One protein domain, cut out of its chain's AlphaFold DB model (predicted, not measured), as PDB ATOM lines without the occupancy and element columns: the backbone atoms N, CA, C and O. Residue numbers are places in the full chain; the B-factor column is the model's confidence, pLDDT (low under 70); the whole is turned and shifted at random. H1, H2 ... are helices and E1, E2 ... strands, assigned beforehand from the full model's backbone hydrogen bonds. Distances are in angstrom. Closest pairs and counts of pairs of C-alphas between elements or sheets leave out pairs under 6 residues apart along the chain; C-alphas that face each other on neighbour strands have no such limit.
ATOM      1  N   GLY A  30      79.704 -12.929  24.873       91.12
ATOM      2  CA  GLY A  30      78.513 -12.590  24.090       91.12
ATOM      3  C   GLY A  30      78.809 -11.550  23.011       91.12
ATOM      4  O   GLY A  30      78.339 -11.670  21.877       91.12
ATOM      5  N   ALA A  31      79.637 -10.551  23.329       89.94
ATOM      6  CA  ALA A  31      80.079  -9.564  22.349       89.94
ATOM      7  C   ALA A  31      80.955 -10.192  21.253       89.94
ATOM      8  O   ALA A  31      80.759  -9.887  20.073       89.94
ATOM      9  N   ILE A  32      81.888 -11.077  21.626       91.94
ATOM     10  CA  ILE A  32      82.754 -11.803  20.683       91.94
ATOM     11  C   ILE A  32      81.905 -12.673  19.758       91.94
ATOM     12  O   ILE A  32      82.018 -12.562  18.540       91.94
ATOM     13  N   GLU A  33      81.003 -13.476  20.320       95.00
ATOM     14  CA  GLU A  33      80.106 -14.351  19.564       95.00
ATOM     15  C   GLU A  33      79.262 -13.566  18.553       95.00
ATOM     16  O   GLU A  33      79.266 -13.877  17.361       95.00
ATOM     17  N   LYS A  34      78.616 -12.478  18.989       94.88
ATOM     18  CA  LYS A  34      77.792 -11.632  18.114       94.88
ATOM     19  C   LYS A  34      78.597 -11.008  16.972       94.88
ATOM     20  O   LYS A  34      78.126 -10.989  15.829       94.88
ATOM     21  N   ARG A  35      79.791 -10.474  17.261       94.75
ATOM     22  CA  ARG A  35      80.674  -9.878  16.241       94.75
ATOM     23  C   ARG A  35      81.140 -10.930  15.243       94.75
ATOM     24  O   ARG A  35      81.079 -10.684  14.041       94.75
ATOM     25  N   SER A  36      81.531 -12.104  15.727       96.00
ATOM     26  CA  SER A  36      81.955 -13.211  14.879       96.00
ATOM     27  C   SER A  36      80.849 -13.719  13.972       96.00
ATOM     28  O   SER A  36      81.082 -13.833  12.777       96.00
ATOM     29  N   ILE A  37      79.642 -13.970  14.490       96.75
ATOM     30  CA  ILE A  37      78.513 -14.424  13.664       96.75
ATOM     31  C   ILE A  37      78.195 -13.383  12.586       96.75
ATOM     32  O   ILE A  37      78.018 -13.736  11.422       96.75
ATOM     33  N   SER A  38      78.191 -12.097  12.946       97.12
ATOM     34  CA  SER A  38      77.970 -11.015  11.978       97.12
ATOM     35  C   SER A  38      79.023 -11.036  10.863       97.12
ATOM     36  O   SER A  38      78.677 -10.967   9.686       97.12
ATOM     37  N   PHE A  39      80.297 -11.202  11.226       97.88
ATOM     38  CA  PHE A  39      81.406 -11.283  10.276       97.88
ATOM     39  C   PHE A  39      81.351 -12.546   9.401       97.88
ATOM     40  O   PHE A  39      81.561 -12.474   8.191       97.88
ATOM     41  N   VAL A  40      81.001 -13.701   9.979       97.62
ATOM     42  CA  VAL A  40      80.798 -14.955   9.239       97.62
ATOM     43  C   VAL A  40      79.685 -14.788   8.212       97.62
ATOM     44  O   VAL A  40      79.887 -15.135   7.056       97.62
ATOM     45  N   LEU A  41      78.542 -14.206   8.576       97.44
ATOM     46  CA  LEU A  41      77.424 -14.009   7.647       97.44
ATOM     47  C   LEU A  41      77.715 -12.971   6.552       97.44
ATOM     48  O   LEU A  41      77.120 -13.040   5.474       97.44
ATOM     49  N   GLU A  42      78.620 -12.024   6.805       97.88
ATOM     50  CA  GLU A  42      79.128 -11.099   5.789       97.88
ATOM     51  C   GLU A  42      80.004 -11.832   4.760       97.88
ATOM     52  O   GLU A  42      79.804 -11.678   3.555       97.88
ATOM     53  N   LYS A  43      80.959 -12.648   5.222       97.44
ATOM     54  CA  LYS A  43      81.925 -13.346   4.353       97.44
ATOM     55  C   LYS A  43      81.381 -14.637   3.736       97.44
ATOM     56  O   LYS A  43      81.833 -15.047   2.672       97.44
ATOM     57  N   MET A  44      80.415 -15.276   4.386       95.56
ATOM     58  CA  MET A  44      79.797 -16.547   4.002       95.56
ATOM     59  C   MET A  44      78.264 -16.391   3.958       95.56
ATOM     60  O   MET A  44      77.547 -17.003   4.750       95.56
ATOM     61  N   PRO A  45      77.716 -15.589   3.022       96.56
ATOM     62  CA  PRO A  45      76.290 -15.250   2.997       96.56
ATOM     63  C   PRO A  45      75.363 -16.449   2.749       96.56
ATOM     64  O   PRO A  45      74.176 -16.367   3.052       96.56
ATOM     65  N   HIS A  46      75.892 -17.564   2.234       95.19
ATOM     66  CA  HIS A  46      75.160 -18.826   2.087       95.19
ATOM     67  C   HIS A  46      74.794 -19.474   3.435       95.19
ATOM     68  O   HIS A  46      73.951 -20.361   3.463       95.19
ATOM     69  N   LEU A  47      75.388 -19.025   4.548       96.38
ATOM     70  CA  LEU A  47      75.033 -19.460   5.900       96.38
ATOM     71  C   LEU A  47      73.877 -18.650   6.515       96.38
ATOM     72  O   LEU A  47      73.502 -18.879   7.662       96.38
ATOM     73  N   LYS A  48      73.280 -17.695   5.789       96.12
ATOM     74  CA  LYS A  48      72.099 -16.970   6.282       96.12
ATOM     75  C   LYS A  48      70.941 -17.937   6.531       96.12
ATOM     76  O   LYS A  48      70.512 -18.642   5.625       96.12
ATOM     77  N   GLY A  49      70.420 -17.926   7.758       95.06
ATOM     78  CA  GLY A  49      69.350 -18.828   8.196       95.06
ATOM     79  C   GLY A  49      69.826 -20.229   8.595       95.06
ATOM     80  O   GLY A  49      69.002 -21.035   9.012       95.06
ATOM     81  N   VAL A  50      71.128 -20.513   8.501       96.56
ATOM     82  CA  VAL A  50      71.737 -21.744   9.017       96.56
ATOM     83  C   VAL A  50      72.080 -21.539  10.491       96.56
ATOM     84  O   VAL A  50      72.586 -20.487  10.876       96.56
ATOM     85  N   GLU A  51      71.814 -22.546  11.319       95.50
ATOM     86  CA  GLU A  51      72.224 -22.533  12.722       95.50
ATOM     87  C   GLU A  51      73.755 -22.601  12.833       95.50
ATOM     88  O   GLU A  51      74.392 -23.505  12.283       95.50
ATOM     89  N   ILE A  52      74.330 -21.639  13.560       96.31
ATOM     90  CA  ILE A  52      75.763 -21.520  13.840       96.31
ATOM     91  C   ILE A  52      75.940 -21.585  15.356       96.31
ATOM     92  O   ILE A  52      75.390 -20.754  16.076       96.31
ATOM     93  N   LYS A  53      76.726 -22.550  15.829       96.25
ATOM     94  CA  LYS A  53      76.968 -22.811  17.249       96.25
ATOM     95  C   LYS A  53      78.396 -22.444  17.620       96.25
ATOM     96  O   LYS A  53      79.346 -22.820  16.925       96.25
ATOM     97  N   LEU A  54      78.557 -21.699  18.711       96.31
ATOM     98  CA  LEU A  54      79.869 -21.363  19.252       96.31
ATOM     99  C   LEU A  54      80.494 -22.593  19.916       96.31
ATOM    100  O   LEU A  54      79.960 -23.130  20.879       96.31
ATOM    101  N   VAL A  55      81.676 -22.977  19.444       96.50
ATOM    102  CA  VAL A  55      82.435 -24.124  19.961       96.50
ATOM    103  C   VAL A  55      83.391 -23.679  21.061       96.50
ATOM    104  O   VAL A  55      83.425 -24.257  22.143       96.50
ATOM    105  N   GLN A  56      84.187 -22.642  20.790       94.75
ATOM    106  CA  GLN A  56      85.164 -22.118  21.747       94.75
ATOM    107  C   GLN A  56      85.588 -20.688  21.407       94.75
ATOM    108  O   GLN A  56      85.560 -20.272  20.247       94.75
ATOM    109  N   ILE A  57      86.052 -19.964  22.426       94.06
ATOM    110  CA  ILE A  57      86.784 -18.703  22.290       94.06
ATOM    111  C   ILE A  57      88.175 -18.929  22.867       94.06
ATOM    112  O   ILE A  57      88.315 -19.333  24.018       94.06
ATOM    113  N   ASN A  58      89.193 -18.648  22.063       92.31
ATOM    114  CA  ASN A  58      90.590 -18.859  22.392       92.31
ATOM    115  C   ASN A  58      91.305 -17.518  22.464       92.31
ATOM    116  O   ASN A  58      91.478 -16.860  21.440       92.31
ATOM    117  N   ALA A  59      91.753 -17.165  23.662       89.50
ATOM    118  CA  ALA A  59      92.650 -16.053  23.921       89.50
ATOM    119  C   ALA A  59      94.000 -16.620  24.364       89.50
ATOM    120  O   ALA A  59      94.068 -17.345  25.356       89.50
ATOM    121  N   GLN A  60      95.059 -16.353  23.605       88.06
ATOM    122  CA  GLN A  60      96.377 -16.936  23.845       88.06
ATOM    123  C   GLN A  60      97.456 -15.862  23.781       88.06
ATOM    124  O   GLN A  60      97.365 -14.937  22.984       88.06
ATOM    125  N   TYR A  61      98.499 -16.012  24.594       83.62
ATOM    126  CA  TYR A  61      99.706 -15.194  24.517       83.62
ATOM    127  C   TYR A  61     100.821 -16.019  23.878       83.62
ATOM    128  O   TYR A  61     101.209 -17.063  24.404       83.62
ATOM    129  N   HIS A  62     101.343 -15.553  22.746       81.19
ATOM    130  CA  HIS A  62     102.488 -16.162  22.074       81.19
ATOM    131  C   HIS A  62     103.696 -15.226  22.114       81.19
ATOM    132  O   HIS A  62     103.574 -14.036  22.396       81.19
ATOM    133  N   LYS A  63     104.874 -15.755  21.758       81.81
ATOM    134  CA  LYS A  63     106.105 -14.955  21.617       81.81
ATOM    135  C   LYS A  63     105.959 -13.787  20.635       81.81
ATOM    136  O   LYS A  63     106.641 -12.788  20.798       81.81
ATOM    137  N   ASN A  64     105.074 -13.923  19.649       81.94
ATOM    138  CA  ASN A  64     104.854 -12.940  18.586       81.94
ATOM    139  C   ASN A  64     103.624 -12.053  18.856       81.94
ATOM    140  O   ASN A  64     103.079 -11.467  17.926       81.94
ATOM    141  N   GLY A  65     103.144 -12.027  20.101       81.81
ATOM    142  CA  GLY A  65     101.963 -11.279  20.510       81.81
ATOM    143  C   GLY A  65     100.741 -12.149  20.817       81.81
ATOM    144  O   GLY A  65     100.744 -13.370  20.603       81.81
ATOM    145  N   PRO A  66      99.700 -11.536  21.395       86.31
ATOM    146  CA  PRO A  66      98.491 -12.224  21.791       86.31
ATOM    147  C   PRO A  66      97.560 -12.443  20.598       86.31
ATOM    148  O   PRO A  66      97.479 -11.620  19.687       86.31
ATOM    149  N   THR A  67      96.820 -13.546  20.620       90.50
ATOM    150  CA  THR A  67      95.823 -13.892  19.604       90.50
ATOM    151  C   THR A  67      94.463 -14.113  20.245       90.50
ATOM    152  O   THR A  67      94.348 -14.719  21.313       90.50
ATOM    153  N   LEU A  68      93.424 -13.607  19.586       92.12
ATOM    154  CA  LEU A  68      92.042 -13.915  19.913       92.12
ATOM    155  C   LEU A  68      91.392 -14.557  18.691       92.12
ATOM    156  O   LEU A  68      91.466 -14.042  17.575       92.12
ATOM    157  N   SER A  69      90.727 -15.683  18.910       95.44
ATOM    158  CA  SER A  69      89.886 -16.303  17.898       95.44
ATOM    159  C   SER A  69      88.649 -16.936  18.512       95.44
ATOM    160  O   SER A  69      88.644 -17.334  19.673       95.44
ATOM    161  N   SER A  70      87.601 -17.061  17.713       96.88
ATOM    162  CA  SER A  70      86.406 -17.830  18.060       96.88
ATOM    163  C   SER A  70      86.162 -18.884  16.997       96.88
ATOM    164  O   SER A  70      86.343 -18.606  15.811       96.88
ATOM    165  N   LEU A  71      85.756 -20.073  17.419       97.44
ATOM    166  CA  LEU A  71      85.508 -21.214  16.554       97.44
ATOM    167  C   LEU A  71      84.023 -21.571  16.575       97.44
ATOM    168  O   LEU A  71      83.425 -21.632  17.649       97.44
ATOM    169  N   PHE A  72      83.465 -21.851  15.403       97.38
ATOM    170  CA  PHE A  72      82.063 -22.215  15.226       97.38
ATOM    171  C   PHE A  72      81.914 -23.495  14.418       97.38
ATOM    172  O   PHE A  72      82.753 -23.801  13.569       97.38
ATOM    173  N   ILE A  73      80.803 -24.184  14.645       97.50
ATOM    174  CA  ILE A  73      80.282 -25.254  13.793       97.50
ATOM    175  C   ILE A  73      78.882 -24.854  13.312       97.50
ATOM    176  O   ILE A  73      78.172 -24.131  14.009       97.50
ATOM    177  N   HIS A  74      78.476 -25.280  12.120       96.69
ATOM    178  CA  HIS A  74      77.150 -24.987  11.576       96.69
ATOM    179  C   HIS A  74      76.501 -26.238  10.983       96.69
ATOM    180  O   HIS A  74      77.185 -27.216  10.696       96.69
ATOM    181  N   ALA A  75      75.186 -26.220  10.756       95.19
ATOM    182  CA  ALA A  75      74.463 -27.416  10.292       95.19
ATOM    183  C   ALA A  75      75.021 -27.999   8.971       95.19
ATOM    184  O   ALA A  75      75.019 -29.207   8.770       95.19
ATOM    185  N   ASN A  76      75.597 -27.154   8.108       95.50
ATOM    186  CA  ASN A  76      76.208 -27.567   6.834       95.50
ATOM    187  C   ASN A  76      77.704 -27.936   6.956       95.50
ATOM    188  O   ASN A  76      78.440 -27.887   5.971       95.50
ATOM    189  N   SER A  77      78.205 -28.184   8.173       96.38
ATOM    190  CA  SER A  77      79.631 -28.444   8.422       96.38
ATOM    191  C   SER A  77      80.052 -29.859   8.036       96.38
ATOM    192  O   SER A  77      81.248 -30.097   7.889       96.38
ATOM    193  N   PHE A  78      79.107 -30.784   7.864       96.56
ATOM    194  CA  PHE A  78      79.381 -32.118   7.342       96.56
ATOM    195  C   PHE A  78      79.709 -32.039   5.850       96.56
ATOM    196  O   PHE A  78      78.844 -31.698   5.044       96.56
ATOM    197  N   LYS A  79      80.964 -32.321   5.488       93.69
ATOM    198  CA  LYS A  79      81.453 -32.167   4.114       93.69
ATOM    199  C   LYS A  79      82.206 -33.399   3.622       93.69
ATOM    200  O   LYS A  79      82.915 -34.035   4.414       93.69
ATOM    201  N   PRO A  80      82.104 -33.725   2.322       92.12
ATOM    202  CA  PRO A  80      82.922 -34.766   1.726       92.12
ATOM    203  C   PRO A  80      84.383 -34.324   1.713       92.12
ATOM    204  O   PRO A  80      84.701 -33.160   1.477       92.12
ATOM    205  N   ILE A  81      85.294 -35.268   1.920       88.62
ATOM    206  CA  ILE A  81      86.734 -35.006   2.021       88.62
ATOM    207  C   ILE A  81      87.332 -34.342   0.767       88.62
ATOM    208  O   ILE A  81      88.363 -33.684   0.848       88.62
ATOM    209  N   SER A  82      86.670 -34.451  -0.387       86.88
ATOM    210  CA  SER A  82      87.048 -33.759  -1.625       86.88
ATOM    211  C   SER A  82      86.971 -32.232  -1.527       86.88
ATOM    212  O   SER A  82      87.606 -31.543  -2.317       86.88
ATOM    213  N   GLU A  83      86.190 -31.700  -0.584       88.62
ATOM    214  CA  GLU A  83      86.052 -30.260  -0.325       88.62
ATOM    215  C   GLU A  83      87.004 -29.748   0.766       88.62
ATOM    216  O   GLU A  83      86.914 -28.592   1.184       88.62
ATOM    217  N   ASN A  84      87.902 -30.606   1.250       85.25
ATOM    218  CA  ASN A  84      88.852 -30.269   2.296       85.25
ATOM    219  C   ASN A  84      89.798 -29.138   1.857       85.25
ATOM    220  O   ASN A  84      90.363 -29.168   0.762       85.25
ATOM    221  N   LYS A  85      89.983 -28.138   2.722       80.69
ATOM    222  CA  LYS A  85      90.782 -26.940   2.423       80.69
ATOM    223  C   LYS A  85      92.151 -26.950   3.089       80.69
ATOM    224  O   LYS A  85      92.989 -26.135   2.706       80.69
ATOM    225  N   THR A  86      92.387 -27.808   4.085       79.06
ATOM    226  CA  THR A  86      93.626 -27.756   4.883       79.06
ATOM    227  C   THR A  86      94.645 -28.839   4.539       79.06
ATOM    228  O   THR A  86      95.841 -28.591   4.677       79.06
ATOM    229  N   LEU A  87      94.219 -30.006   4.052       70.56
ATOM    230  CA  LEU A  87      95.096 -31.165   3.846       70.56
ATOM    231  C   LEU A  87      95.774 -31.219   2.468       70.56
ATOM    232  O   LEU A  87      96.666 -32.038   2.264       70.56
ATOM    233  N   TYR A  94      94.341 -42.500   3.847       64.69
ATOM    234  CA  TYR A  94      93.794 -42.992   5.115       64.69
ATOM    235  C   TYR A  94      92.357 -43.526   5.008       64.69
ATOM    236  O   TYR A  94      91.822 -44.061   5.985       64.69
ATOM    237  N   GLY A  95      91.731 -43.405   3.831       75.62
ATOM    238  CA  GLY A  95      90.375 -43.893   3.583       75.62
ATOM    239  C   GLY A  95      89.295 -43.095   4.312       75.62
ATOM    240  O   GLY A  95      88.222 -43.632   4.541       75.62
ATOM    241  N   ILE A  96      89.579 -41.850   4.712       87.12
ATOM    242  CA  ILE A  96      88.590 -40.937   5.301       87.12
ATOM    243  C   ILE A  96      87.700 -40.385   4.193       87.12
ATOM    244  O   ILE A  96      88.202 -39.954   3.159       87.12
ATOM    245  N   SER A  97      86.390 -40.385   4.426       89.00
ATOM    246  CA  SER A  97      85.390 -39.974   3.433       89.00
ATOM    247  C   SER A  97      84.815 -38.582   3.692       89.00
ATOM    248  O   SER A  97      84.475 -37.879   2.744       89.00
ATOM    249  N   HIS A  98      84.734 -38.168   4.960       92.88
ATOM    250  CA  HIS A  98      84.075 -36.930   5.372       92.88
ATOM    251  C   HIS A  98      84.802 -36.257   6.535       92.88
ATOM    252  O   HIS A  98      85.559 -36.883   7.288       92.88
ATOM    253  N   PHE A  99      84.533 -34.967   6.699       93.25
ATOM    254  CA  PHE A  99      85.032 -34.158   7.800       93.25
ATOM    255  C   PHE A  99      83.963 -33.176   8.293       93.25
ATOM    256  O   PHE A  99      82.996 -32.880   7.590       93.25
ATOM    257  N   ALA A 100      84.158 -32.666   9.506       95.56
ATOM    258  CA  ALA A 100      83.428 -31.520  10.028       95.56
ATOM    259  C   ALA A 100      84.255 -30.243   9.819       95.56
ATOM    260  O   ALA A 100      85.369 -30.131  10.339       95.56
ATOM    261  N   GLU A 101      83.720 -29.286   9.059       95.56
ATOM    262  CA  GLU A 101      84.304 -27.954   8.872       95.56
ATOM    263  C   GLU A 101      83.936 -27.041  10.047       95.56
ATOM    264  O   GLU A 101      82.762 -26.783  10.315       95.56
ATOM    265  N   PHE A 102      84.945 -26.493  10.712       96.56
ATOM    266  CA  PHE A 102      84.797 -25.449  11.710       96.56
ATOM    267  C   PHE A 102      85.278 -24.116  11.148       96.56
ATOM    268  O   PHE A 102      86.373 -24.011  10.588       96.56
ATOM    269  N   VAL A 103      84.484 -23.074  11.363       96.75
ATOM    270  CA  VAL A 103      84.795 -21.711  10.934       96.75
ATOM    271  C   VAL A 103      85.479 -20.985  12.084       96.75
ATOM    272  O   VAL A 103      84.883 -20.781  13.143       96.75
ATOM    273  N   ARG A 104      86.740 -20.592  11.894       97.56
ATOM    274  CA  ARG A 104      87.491 -19.778  12.850       97.56
ATOM    275  C   ARG A 104      87.460 -18.324  12.410       97.56
ATOM    276  O   ARG A 104      87.886 -18.004  11.307       97.56
ATOM    277  N   VAL A 105      87.026 -17.442  13.299       97.88
ATOM    278  CA  VAL A 105      87.169 -15.991  13.145       97.88
ATOM    279  C   VAL A 105      88.370 -15.542  13.960       97.88
ATOM    280  O   VAL A 105      88.410 -15.785  15.168       97.88
ATOM    281  N   ASN A 106      89.333 -14.901  13.303       96.19
ATOM    282  CA  ASN A 106      90.517 -14.332  13.943       96.19
ATOM    283  C   ASN A 106      90.327 -12.828  14.142       96.19
ATOM    284  O   ASN A 106      89.776 -12.144  13.274       96.19
ATOM    285  N   PHE A 107      90.782 -12.330  15.286       93.56
ATOM    286  CA  PHE A 107      90.624 -10.940  15.688       93.56
ATOM    287  C   PHE A 107      91.964 -10.215  15.729       93.56
ATOM    288  O   PHE A 107      92.982 -10.788  16.120       93.56
ATOM    289  N   SER A 108      91.910  -8.924  15.415       91.00
ATOM    290  CA  SER A 108      92.984  -7.977  15.681       91.00
ATOM    291  C   SER A 108      93.187  -7.769  17.182       91.00
ATOM    292  O   SER A 108      92.309  -8.065  18.002       91.00
ATOM    293  N   THR A 109      94.303  -7.142  17.557       85.00
ATOM    294  CA  THR A 109      94.528  -6.688  18.938       85.00
ATOM    295  C   THR A 109      93.536  -5.611  19.393       85.00
ATOM    296  O   THR A 109      93.310  -5.444  20.589       85.00
ATOM    297  N   ALA A 110      92.864  -4.935  18.458       85.62
ATOM    298  CA  ALA A 110      91.773  -4.004  18.743       85.62
ATOM    299  C   ALA A 110      90.407  -4.704  18.916       85.62
ATOM    300  O   ALA A 110      89.381  -4.029  19.045       85.62
ATOM    301  N   GLY A 111      90.355  -6.041  18.901       86.06
ATOM    302  CA  GLY A 111      89.124  -6.817  19.085       86.06
ATOM    303  C   GLY A 111      88.144  -6.721  17.915       86.06
ATOM    304  O   GLY A 111      86.924  -6.831  18.100       86.06
ATOM    305  N   VAL A 112      88.675  -6.514  16.709       91.62
ATOM    306  CA  VAL A 112      87.912  -6.460  15.457       91.62
ATOM    307  C   VAL A 112      88.155  -7.748  14.662       91.62
ATOM    308  O   VAL A 112      89.315  -8.121  14.504       91.62
ATOM    309  N   PRO A 113      87.112  -8.439  14.160       95.69
ATOM    310  CA  PRO A 113      87.283  -9.560  13.235       95.69
ATOM    311  C   PRO A 113      88.040  -9.143  11.969       95.69
ATOM    312  O   PRO A 113      87.651  -8.180  11.311       95.69
ATOM    313  N   GLU A 114      89.094  -9.870  11.607       95.88
ATOM    314  CA  GLU A 114      89.928  -9.539  10.440       95.88
ATOM    315  C   GLU A 114      89.796 -10.559   9.316       95.88
ATOM    316  O   GLU A 114      89.716 -10.201   8.141       95.88
ATOM    317  N   ASN A 115      89.790 -11.847   9.659       97.19
ATOM    318  CA  ASN A 115      89.790 -12.917   8.671       97.19
ATOM    319  C   ASN A 115      89.111 -14.189   9.190       97.19
ATOM    320  O   ASN A 115      88.900 -14.366  10.394       97.19
ATOM    321  N   ILE A 116      88.768 -15.059   8.239       96.88
ATOM    322  CA  ILE A 116      88.267 -16.405   8.490       96.88
ATOM    323  C   ILE A 116      89.343 -17.404   8.090       96.88
ATOM    324  O   ILE A 116      89.901 -17.324   6.995       96.88
ATOM    325  N   SER A 117      89.577 -18.375   8.960       94.75
ATOM    326  CA  SER A 117      90.290 -19.603   8.633       94.75
ATOM    327  C   SER A 117      89.423 -20.817   8.961       94.75
ATOM    328  O   SER A 117      88.366 -20.698   9.584       94.75
ATOM    329  N   PHE A 118      89.847 -21.993   8.507       92.75
ATOM    330  CA  PHE A 118      89.111 -23.233   8.719       92.75
ATOM    331  C   PHE A 118      89.914 -24.173   9.610       92.75
ATOM    332  O   PHE A 118      91.133 -24.287   9.484       92.75
ATOM    333  N   ASN A 119      89.207 -24.843  10.508       91.62
ATOM    334  CA  ASN A 119      89.687 -26.021  11.208       91.62
ATOM    335  C   ASN A 119      88.828 -27.198  10.758       91.62
ATOM    336  O   ASN A 119      87.636 -27.040  10.522       91.62
ATOM    337  N   GLU A 120      89.417 -28.376  10.648       89.56
ATOM    338  CA  GLU A 120      88.721 -29.539  10.111       89.56
ATOM    339  C   GLU A 120      88.938 -30.715  11.057       89.56
ATOM    340  O   GLU A 120      90.043 -30.929  11.557       89.56
ATOM    341  N   SER A 121      87.866 -31.453  11.337       91.19
ATOM    342  CA  SER A 121      87.923 -32.688  12.116       91.19
ATOM    343  C   SER A 121      87.562 -33.856  11.216       91.19
ATOM    344  O   SER A 121      86.464 -33.899  10.662       91.19
ATOM    345  N   LEU A 122      88.502 -34.781  11.033       91.31
ATOM    346  CA  LEU A 122      88.282 -35.987  10.243       91.31
ATOM    347  C   LEU A 122      87.300 -36.897  10.977       91.31
ATOM    348  O   LEU A 122      87.494 -37.190  12.157       91.31
ATOM    349  N   LEU A 123      86.259 -37.339  10.276       91.56
ATOM    350  CA  LEU A 123      85.177 -38.104  10.887       91.56
ATOM    351  C   LEU A 123      85.420 -39.601  10.722       91.56
ATOM    352  O   LEU A 123      86.013 -40.222  11.602       91.56
ATOM    353  N   GLY A 124      84.979 -40.188   9.613       85.25
ATOM    354  CA  GLY A 124      84.992 -41.631   9.404       85.25
ATOM    355  C   GLY A 124      85.311 -42.035   7.970       85.25
ATOM    356  O   GLY A 124      85.512 -41.213   7.066       85.25
ATOM    357  N   LYS A 125      85.377 -43.352   7.764       86.25
ATOM    358  CA  LYS A 125      85.773 -43.943   6.476       86.25
ATOM    359  C   LYS A 125      84.619 -44.136   5.499       86.25
ATOM    360  O   LYS A 125      84.844 -44.296   4.306       86.25
ATOM    361  N   ASN A 126      83.391 -44.099   6.002       90.06
ATOM    362  CA  ASN A 126      82.167 -44.138   5.211       90.06
ATOM    363  C   ASN A 126      81.198 -43.040   5.676       90.06
ATOM    364  O   ASN A 126      81.399 -42.433   6.730       90.06
ATOM    365  N   GLU A 127      80.176 -42.771   4.868       92.06
ATOM    366  CA  GLU A 127      79.208 -41.697   5.106       92.06
ATOM    367  C   GLU A 127      78.382 -41.909   6.378       92.06
ATOM    368  O   GLU A 127      78.257 -40.977   7.163       92.06
ATOM    369  N   GLU A 128      77.892 -43.127   6.623       94.75
ATOM    370  CA  GLU A 128      77.034 -43.457   7.769       94.75
ATOM    371  C   GLU A 128      77.745 -43.207   9.106       94.75
ATOM    372  O   GLU A 128      77.282 -42.406   9.916       94.75
ATOM    373  N   GLU A 129      78.928 -43.803   9.295       93.62
ATOM    374  CA  GLU A 129      79.755 -43.602  10.492       93.62
ATOM    375  C   GLU A 129      80.152 -42.127  10.654       93.62
ATOM    376  O   GLU A 129      80.215 -41.592  11.761       93.62
ATOM    377  N   SER A 130      80.439 -41.445   9.542       95.38
ATOM    378  CA  SER A 130      80.825 -40.039   9.597       95.38
ATOM    379  C   SER A 130      79.654 -39.145   9.997       95.38
ATOM    380  O   SER A 130      79.853 -38.197  10.752       95.38
ATOM    381  N   LEU A 131      78.448 -39.444   9.516       96.25
ATOM    382  CA  LEU A 131      77.237 -38.707   9.850       96.25
ATOM    383  C   LEU A 131      76.856 -38.908  11.320       96.25
ATOM    384  O   LEU A 131      76.500 -37.939  11.987       96.25
ATOM    385  N   GLU A 132      76.980 -40.127  11.847       95.88
ATOM    386  CA  GLU A 132      76.784 -40.409  13.274       95.88
ATOM    387  C   GLU A 132      77.728 -39.560  14.135       95.88
ATOM    388  O   GLU A 132      77.270 -38.763  14.956       95.88
ATOM    389  N   ARG A 133      79.037 -39.618  13.858       95.25
ATOM    390  CA  ARG A 133      80.052 -38.815  14.563       95.25
ATOM    391  C   ARG A 133      79.814 -37.314  14.426       95.25
ATOM    392  O   ARG A 133      80.028 -36.562  15.375       95.25
ATOM    393  N   PHE A 134      79.390 -36.859  13.247       96.88
ATOM    394  CA  PHE A 134      79.045 -35.458  13.032       96.88
ATOM    395  C   PHE A 134      77.865 -35.040  13.904       96.88
ATOM    396  O   PHE A 134      77.929 -33.990  14.531       96.88
ATOM    397  N   ASN A 135      76.810 -35.851  13.970       96.56
ATOM    398  CA  ASN A 135      75.636 -35.551  14.780       96.56
ATOM    399  C   ASN A 135      75.977 -35.520  16.272       96.56
ATOM    400  O   ASN A 135      75.532 -34.614  16.970       96.56
ATOM    401  N   GLU A 136      76.794 -36.454  16.763       95.44
ATOM    402  CA  GLU A 136      77.294 -36.428  18.144       95.44
ATOM    403  C   GLU A 136      78.057 -35.131  18.439       95.44
ATOM    404  O   GLU A 136      77.757 -34.427  19.404       95.44
ATOM    405  N   LEU A 137      79.000 -34.778  17.562       94.50
ATOM    406  CA  LEU A 137      79.800 -33.563  17.664       94.50
ATOM    407  C   LEU A 137      78.939 -32.294  17.598       94.50
ATOM    408  O   LEU A 137      79.132 -31.373  18.386       94.50
ATOM    409  N   TYR A 138      77.999 -32.227  16.657       96.25
ATOM    410  CA  TYR A 138      77.155 -31.060  16.418       96.25
ATOM    411  C   TYR A 138      76.120 -30.846  17.523       96.25
ATOM    412  O   TYR A 138      75.812 -29.701  17.847       96.25
ATOM    413  N   ASN A 139      75.584 -31.924  18.099       95.62
ATOM    414  CA  ASN A 139      74.601 -31.861  19.184       95.62
ATOM    415  C   ASN A 139      75.237 -31.643  20.560       95.62
ATOM    416  O   ASN A 139      74.536 -31.255  21.491       95.62
ATOM    417  N   PHE A 140      76.538 -31.907  20.703       94.81
ATOM    418  CA  PHE A 140      77.273 -31.589  21.925       94.81
ATOM    419  C   PHE A 140      77.369 -30.074  22.175       94.81
ATOM    420  O   PHE A 140      77.381 -29.645  23.331       94.81
ATOM    421  N   TYR A 141      77.443 -29.283  21.102       88.38
ATOM    422  CA  TYR A 141      77.445 -27.818  21.146       88.38
ATOM    423  C   TYR A 141      76.034 -27.249  20.977       88.38
ATOM    424  O   TYR A 141      75.824 -26.101  21.422       88.38
TER     425      TYR A 141
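This is residues 30 to 87 and 94 to 141 of the 141 residues of an uncharacterized protein of Gammaproteobacteria bacterium (UniProt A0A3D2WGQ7). Two long strand hairpins, E1 with E2 and E4 with E5, stand side by side through E2 and E4 and splay apart in one strongly twisted sheet, with the short E3 added beside one end of E4. Two helices pack on this sheet and stay apart from each other: H1 near the E4 to E5 turn, H2 toward the other end of E4, near E3. The printed part has 106 residues, with two named helices and five named strands in the order H1, E1, E2, E3, E4, E5, H2; the class is mixed, helices and strands. The sheet is branched and its neighbour pairs are antiparallel. The whole is compact, with a radius of gyration of the C-alphas of 14.7 A and spans of 43 by 35 by 23 A.

In the sheet, E4 is residues 98 to 107, 28.7 A long, and E5 is residues 113 to 122, 26.6 A. E1 is residues 52 to 62, 28.5 A, beginning at C-alpha 52 (75.763, -21.520, 13.840), and E2 is residues 65 to 74, 29.7 A. E3 is residues 78 to 80, 7.1 A. H1 is residues 30 to 43, 20.0 A, from C-alpha 30 at (78.513, -12.590, 24.090). H2 is residues 127 to 140, 19.7 A, ending at C-alpha 140 (77.273, -31.589, 21.925).

E4 has three neighbours: E2, beside its residues 102 to 107, and E3, beside its residues 98 to 100, lie on one side of it, and E5 on the other side. The hairpin E4 and E5 is antiparallel at 157 degrees, with N 102 and O 119 within hydrogen-bond range at 2.8 A. E2 and E4 are antiparallel at 139 degrees, with N 72 and O 103 at 2.9 A. E3 and E4 are antiparallel at 118 degrees, with N 79 and O 99 at 3.0 A. The hairpin E1 and E2 is antiparallel at 165 degrees, with N 58 and O 69 at 2.8 A. E1, E3 and E5 are edge strands. H1 is on the sheet; its closest C-alphas to E4 are those of Ser 36 and Val 105, 6.2 A apart. H2 is on the sheet at a height of 8.8 A, over E4 and only just over E3, on which 3 of its 14 C-alphas fall; it runs along the strands, at 1 degree to E4 on the local plane. The closest C-alphas of H2 and E4 are those of Ser 130 and His 98, 6.2 A apart. In H1 and H2, every O i to N i+4 pair is within hydrogen-bond range.

The two C-alphas farthest apart, those of Ala 110 and Glu 128, are 43.5 A apart. Residues 88 to 93 are not printed, and C-alphas 87 and 94 are 12.0 A apart across this cut, which lies in the link from E3 to E4. Of the links that are printed whole, none is long; H1 to E1 is short and the others are tight. The mean pLDDT of the printed part is 92.3, and residue 94 is the one printed residue under 70.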